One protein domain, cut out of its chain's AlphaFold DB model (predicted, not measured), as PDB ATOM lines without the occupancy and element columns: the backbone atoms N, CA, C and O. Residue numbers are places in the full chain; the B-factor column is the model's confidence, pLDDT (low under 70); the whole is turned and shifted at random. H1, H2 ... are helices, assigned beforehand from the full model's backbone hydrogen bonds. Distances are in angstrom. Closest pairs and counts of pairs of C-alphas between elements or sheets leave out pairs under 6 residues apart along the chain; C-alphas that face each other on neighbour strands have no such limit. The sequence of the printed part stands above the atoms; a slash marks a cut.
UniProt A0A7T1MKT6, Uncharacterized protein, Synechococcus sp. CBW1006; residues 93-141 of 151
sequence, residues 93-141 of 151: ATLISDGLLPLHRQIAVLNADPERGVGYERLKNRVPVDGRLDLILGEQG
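Overview. This is residues 93 to 141 of the 151 residues of an uncharacterized protein of Synechococcus sp. CBW1006 (UniProt A0A7T1MKT6). This domain has little regular structure: two short helices, H1 and H2, stand apart, and the long link between them swings out into a wide loop. Residues 93 to 102 arch into H1, and residues 130 to 136, of which 131 to 136 belong to H2, stick out. The printed part has 49 residues, with H1 then H2 along the chain and no named strand; its class is all helix, with 18 residues in named elements. It is only just compact, close to loose, with a radius of gyration of the C-alphas of 11.5 A and spans of 32 by 23 by 13 A.

Along the chain. H1, residues 103 to 111, begins at C-alpha 103 (261.307, 269.163, 250.752) and is 12.0 A long from first to last C-alpha. H2, residues 131 to 139, is 12.6 A long and ends at C-alpha 139 (274.026, 265.900, 243.992).

Arrangement. H1 and H2 are apart, with no C-alpha of one within 8 A of the other. Within the link, residues 116 to 117 pair with residues 124 to 125, parallel. In H1 and H2, every O i to N i+4 pair is within hydrogen-bond range.

Size, cuts and confidence. The C-alphas of Glu 121 and Gly 141, the two farthest apart, are 32.6 A apart. The link from H1 to H2, 19 residues, is long. The printed part has no cut, and no printed residue is under 70 in pLDDT.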
ATOM      1  N   ALA A  93     259.774 258.440 240.628       81.56
ATOM      2  CA  ALA A  93     259.106 259.401 241.493       81.56
ATOM      3  C   ALA A  93     259.745 260.782 241.294       81.56
ATOM      4  O   ALA A  93     260.938 260.946 241.534       81.56
ATOM      5  N   THR A  94     258.940 261.759 240.886       86.44
ATOM      6  CA  THR A  94     259.356 263.153 240.714       86.44
ATOM      7  C   THR A  94     258.569 264.031 241.677       86.44
ATOM      8  O   THR A  94     257.369 263.825 241.870       86.44
ATOM      9  N   LEU A  95     259.253 265.001 242.279       89.75
ATOM     10  CA  LEU A  95     258.656 266.062 243.077       89.75
ATOM     11  C   LEU A  95     259.027 267.399 242.433       89.75
ATOM     12  O   LEU A  95     260.204 267.661 242.205       89.75
ATOM     13  N   ILE A  96     258.024 268.230 242.160       89.62
ATOM     14  CA  ILE A  96     258.213 269.624 241.747       89.62
ATOM     15  C   ILE A  96     258.005 270.466 242.999       89.62
ATOM     16  O   ILE A  96     256.964 270.329 243.644       89.62
ATOM     17  N   SER A  97     258.997 271.279 243.366       91.00
ATOM     18  CA  SER A  97     258.895 272.078 244.583       91.00
ATOM     19  C   SER A  97     257.857 273.186 244.428       91.00
ATOM     20  O   SER A  97     257.830 273.884 243.417       91.00
ATOM     21  N   ASP A  98     257.040 273.378 245.460       90.38
ATOM     22  CA  ASP A  98     256.138 274.526 245.573       90.38
ATOM     23  C   ASP A  98     256.858 275.854 245.888       90.38
ATOM     24  O   ASP A  98     256.239 276.912 245.814       90.38
ATOM     25  N   GLY A  99     258.151 275.830 246.241       93.25
ATOM     26  CA  GLY A  99     258.905 277.015 246.662       93.25
ATOM     27  C   GLY A  99     258.488 277.624 247.999       93.25
ATOM     28  O   GLY A  99     258.975 278.697 248.352       93.25
ATOM     29  N   LEU A 100     257.611 276.956 248.746       93.38
ATOM     30  CA  LEU A 100     257.031 277.450 249.993       93.38
ATOM     31  C   LEU A 100     257.431 276.582 251.183       93.38
ATOM     32  O   LEU A 100     257.743 277.100 252.256       93.38
ATOM     33  N   LEU A 101     257.413 275.260 251.003       95.12
ATOM     34  CA  LEU A 101     257.640 274.298 252.073       95.12
ATOM     35  C   LEU A 101     258.986 273.582 251.923       95.12
ATOM     36  O   LEU A 101     259.455 273.353 250.810       95.12
ATOM     37  N   PRO A 102     259.604 273.136 253.029       96.69
ATOM     38  CA  PRO A 102     260.769 272.263 252.956       96.69
ATOM     39  C   PRO A 102     260.467 270.951 252.228       96.69
ATOM     40  O   PRO A 102     259.374 270.391 252.378       96.69
ATOM     41  N   LEU A 103     261.458 270.405 251.519       95.56
ATOM     42  CA  LEU A 103     261.307 269.163 250.752       95.56
ATOM     43  C   LEU A 103     260.757 267.998 251.588       95.56
ATOM     44  O   LEU A 103     259.878 267.287 251.112       95.56
ATOM     45  N   HIS A 104     261.162 267.831 252.854       95.56
ATOM     46  CA  HIS A 104     260.610 266.766 253.705       95.56
ATOM     47  C   HIS A 104     259.087 266.871 253.912       95.56
ATOM     48  O   HIS A 104     258.406 265.849 253.998       95.56
ATOM     49  N   ARG A 105     258.526 268.089 253.971       96.31
ATOM     50  CA  ARG A 105     257.072 268.294 254.084       96.31
ATOM     51  C   ARG A 105     256.373 267.989 252.774       96.31
ATOM     52  O   ARG A 105     255.354 267.306 252.781       96.31
ATOM     53  N   GLN A 106     256.947 268.438 251.665       95.75
ATOM     54  CA  GLN A 106     256.407 268.164 250.338       95.75
ATOM     55  C   GLN A 106     256.417 266.661 250.026       95.75
ATOM     56  O   GLN A 106     255.429 266.124 249.532       95.75
ATOM     57  N   ILE A 107     257.479 265.947 250.413       95.12
ATOM     58  CA  ILE A 107     257.566 264.484 250.314       95.12
ATOM     59  C   ILE A 107     256.513 263.809 251.197       95.12
ATOM     60  O   ILE A 107     255.887 262.842 250.766       95.12
ATOM     61  N   ALA A 108     256.282 264.306 252.416       94.94
ATOM     62  CA  ALA A 108     255.242 263.763 253.289       94.94
ATOM     63  C   ALA A 108     253.841 263.902 252.665       94.94
ATOM     64  O   ALA A 108     253.075 262.941 252.687       94.94
ATOM     65  N   VAL A 109     253.538 265.053 252.053       94.75
ATOM     66  CA  VAL A 109     252.287 265.272 251.306       94.75
ATOM     67  C   VAL A 109     252.212 264.354 250.086       94.75
ATOM     68  O   VAL A 109     251.205 263.679 249.894       94.75
ATOM     69  N   LEU A 110     253.290 264.255 249.302       93.56
ATOM     70  CA  LEU A 110     253.369 263.356 248.149       93.56
ATOM     71  C   LEU A 110     253.078 261.906 248.553       93.56
ATOM     72  O   LEU A 110     252.336 261.213 247.866       93.56
ATOM     73  N   ASN A 111     253.637 261.454 249.677       94.19
ATOM     74  CA  ASN A 111     253.461 260.104 250.211       94.19
ATOM     75  C   ASN A 111     252.093 259.851 250.858       94.19
ATOM     76  O   ASN A 111     251.776 258.688 251.126       94.19
ATOM     77  N   ALA A 112     251.297 260.895 251.102       94.00
ATOM     78  CA  ALA A 112     249.925 260.774 251.589       94.00
ATOM     79  C   ALA A 112     248.918 260.422 250.475       94.00
ATOM     80  O   ALA A 112     247.780 260.076 250.789       94.00
ATOM     81  N   ASP A 113     249.328 260.466 249.196       92.62
ATOM     82  CA  ASP A 113     248.537 259.963 248.065       92.62
ATOM     83  C   ASP A 113     248.087 258.507 248.343       92.62
ATOM     84  O   ASP A 113     248.941 257.634 248.542       92.62
ATOM     85  N   PRO A 114     246.771 258.202 248.359       91.75
ATOM     86  CA  PRO A 114     246.271 256.853 248.625       91.75
ATOM     87  C   PRO A 114     246.700 255.830 247.563       91.75
ATOM     88  O   PRO A 114     246.657 254.622 247.814       91.75
ATOM     89  N   GLU A 115     247.138 256.267 246.382       89.69
ATOM     90  CA  GLU A 115     247.722 255.393 245.368       89.69
ATOM     91  C   GLU A 115     249.176 255.002 245.671       89.69
ATOM     92  O   GLU A 115     249.738 254.186 244.937       89.69
ATOM     93  N   ARG A 116     249.799 255.547 246.731       91.38
ATOM     94  CA  ARG A 116     251.175 255.226 247.142       91.38
ATOM     95  C   ARG A 116     251.238 254.260 248.322       91.38
ATOM     96  O   ARG A 116     250.788 254.551 249.429       91.38
ATOM     97  N   GLY A 117     251.890 253.121 248.099       87.12
ATOM     98  CA  GLY A 117     252.087 252.059 249.088       87.12
ATOM     99  C   GLY A 117     253.540 251.610 249.191       87.12
ATOM    100  O   GLY A 117     254.443 252.260 248.652       87.12
ATOM    101  N   VAL A 118     253.762 250.499 249.890       81.50
ATOM    102  CA  VAL A 118     255.078 249.862 249.983       81.50
ATOM    103  C   VAL A 118     255.159 248.711 248.976       81.50
ATOM    104  O   VAL A 118     254.306 247.828 248.922       81.50
ATOM    105  N   GLY A 119     256.197 248.707 248.141       76.12
ATOM    106  CA  GLY A 119     256.471 247.627 247.190       76.12
ATOM    107  C   GLY A 119     255.432 247.499 246.069       76.12
ATOM    108  O   GLY A 119     255.500 248.203 245.064       76.12
ATOM    109  N   TYR A 120     254.528 246.527 246.203       72.62
ATOM    110  CA  TYR A 120     253.485 246.215 245.210       72.62
ATOM    111  C   TYR A 120     252.068 246.356 245.783       72.62
ATOM    112  O   TYR A 120     251.107 245.919 245.160       72.62
ATOM    113  N   GLU A 121     251.930 246.950 246.971       81.81
ATOM    114  CA  GLU A 121     250.635 247.121 247.644       81.81
ATOM    115  C   GLU A 121     249.701 248.103 246.929       81.81
ATOM    116  O   GLU A 121     248.484 248.033 247.086       81.81
ATOM    117  N   ARG A 122     250.261 249.057 246.178       83.50
ATOM    118  CA  ARG A 122     249.520 250.102 245.463       83.50
ATOM    119  C   ARG A 122     250.145 250.369 244.092       83.50
ATOM    120  O   ARG A 122     251.217 249.855 243.778       83.50
ATOM    121  N   LEU A 123     249.472 251.197 243.290       81.38
ATOM    122  CA  LEU A 123     249.899 251.563 241.933       81.38
ATOM    123  C   LEU A 123     251.244 252.299 241.911       81.38
ATOM    124  O   LEU A 123     252.066 252.073 241.024       81.38
ATOM    125  N   LYS A 124     251.479 253.171 242.894       83.56
ATOM    126  CA  LYS A 124     252.706 253.949 243.049       83.56
ATOM    127  C   LYS A 124     253.433 253.515 244.322       83.56
ATOM    128  O   LYS A 124     252.827 253.077 245.298       83.56
ATOM    129  N   ASN A 125     254.749 253.691 244.337       86.44
ATOM    130  CA  ASN A 125     255.545 253.513 245.549       86.44
ATOM    131  C   ASN A 125     255.668 254.829 246.317       86.44
ATOM    132  O   ASN A 125     255.761 255.906 245.716       86.44
ATOM    133  N   ARG A 126     255.694 254.744 247.649       90.38
ATOM    134  CA  ARG A 126     256.127 255.858 248.500       90.38
ATOM    135  C   ARG A 126     257.600 256.174 248.239       90.38
ATOM    136  O   ARG A 126     258.392 255.274 247.967       90.38
ATOM    137  N   VAL A 127     257.951 257.451 248.324       90.75
ATOM    138  CA  VAL A 127     259.336 257.926 248.306       90.75
ATOM    139  C   VAL A 127     259.937 257.661 249.689       90.75
ATOM    140  O   VAL A 127     259.444 258.241 250.661       90.75
ATOM    141  N   PRO A 128     260.938 256.773 249.820       89.25
ATOM    142  CA  PRO A 128     261.605 256.552 251.094       89.25
ATOM    143  C   PRO A 128     262.431 257.787 251.468       89.25
ATOM    144  O   PRO A 128     263.056 258.405 250.611       89.25
ATOM    145  N   VAL A 129     262.416 258.144 252.752       89.56
ATOM    146  CA  VAL A 129     263.299 259.170 253.314       89.56
ATOM    147  C   VAL A 129     264.430 258.431 254.018       89.56
ATOM    148  O   VAL A 129     264.285 258.016 255.165       89.56
ATOM    149  N   ASP A 130     265.499 258.174 253.273       86.00
ATOM    150  CA  ASP A 130     266.670 257.414 253.701       86.00
ATOM    151  C   ASP A 130     267.964 258.065 253.181       86.00
ATOM    152  O   ASP A 130     267.930 259.047 252.439       86.00
ATOM    153  N   GLY A 131     269.117 257.493 253.541       82.19
ATOM    154  CA  GLY A 131     270.415 258.038 253.134       82.19
ATOM    155  C   GLY A 131     270.629 258.088 251.615       82.19
ATOM    156  O   GLY A 131     271.445 258.873 251.143       82.19
ATOM    157  N   ARG A 132     269.889 257.302 250.819       83.19
ATOM    158  CA  ARG A 132     269.971 257.380 249.353       83.19
ATOM    159  C   ARG A 132     269.269 258.626 248.831       83.19
ATOM    160  O   ARG A 132     269.767 259.248 247.896       83.19
ATOM    161  N   LEU A 133     268.133 258.991 249.422       88.81
ATOM    162  CA  LEU A 133     267.485 260.259 249.110       88.81
ATOM    163  C   LEU A 133     268.408 261.441 249.439       88.81
ATOM    164  O   LEU A 133     268.490 262.369 248.639       88.81
ATOM    165  N   ASP A 134     269.130 261.383 250.560       88.69
ATOM    166  CA  ASP A 134     270.083 262.433 250.938       88.69
ATOM    167  C   ASP A 134     271.208 262.597 249.903       88.69
ATOM    168  O   ASP A 134     271.534 263.726 249.539       88.69
ATOM    169  N   LEU A 135     271.746 261.495 249.364       85.38
ATOM    170  CA  LEU A 135     272.745 261.533 248.285       85.38
ATOM    171  C   LEU A 135     272.191 262.197 247.014       85.38
ATOM    172  O   LEU A 135     272.806 263.122 246.490       85.38
ATOM    173  N   ILE A 136     270.996 261.789 246.566       88.38
ATOM    174  CA  ILE A 136     270.348 262.332 245.356       88.38
ATOM    175  C   ILE A 136     270.046 263.830 245.501       88.38
ATOM    176  O   ILE A 136     270.155 264.590 244.537       88.38
ATOM    177  N   LEU A 137     269.627 264.265 246.694       91.44
ATOM    178  CA  LEU A 137     269.415 265.683 246.980       91.44
ATOM    179  C   LEU A 137     270.744 266.441 247.008       91.44
ATOM    180  O   LEU A 137     270.829 267.519 246.423       91.44
ATOM    181  N   GLY A 138     271.779 265.865 247.625       91.38
ATOM    182  CA  GLY A 138     273.117 266.449 247.705       91.38
ATOM    183  C   GLY A 138     273.750 266.688 246.332       91.38
ATOM    184  O   GLY A 138     274.289 267.768 246.100       91.38
ATOM    185  N   GLU A 139     273.600 265.747 245.396       89.06
ATOM    186  CA  GLU A 139     274.026 265.900 243.992       89.06
ATOM    187  C   GLU A 139     273.359 267.098 243.294       89.06
ATOM    188  O   GLU A 139     273.945 267.718 242.410       89.06
ATOM    189  N   GLN A 140     272.147 267.458 243.719       89.94
ATOM    190  CA  GLN A 140     271.397 268.610 243.213       89.94
ATOM    191  C   GLN A 140     271.617 269.885 244.046       89.94
ATOM    192  O   GLN A 140     270.992 270.910 243.780       89.94
ATOM    193  N   GLY A 141     272.490 269.848 245.059       94.31
ATOM    194  CA  GLY A 141     272.744 270.976 245.957       94.31
ATOM    195  C   GLY A 141     271.621 271.238 246.969       94.31
ATOM    196  O   GLY A 141     271.512 272.345 247.502       94.31
TER     197      GLY A 141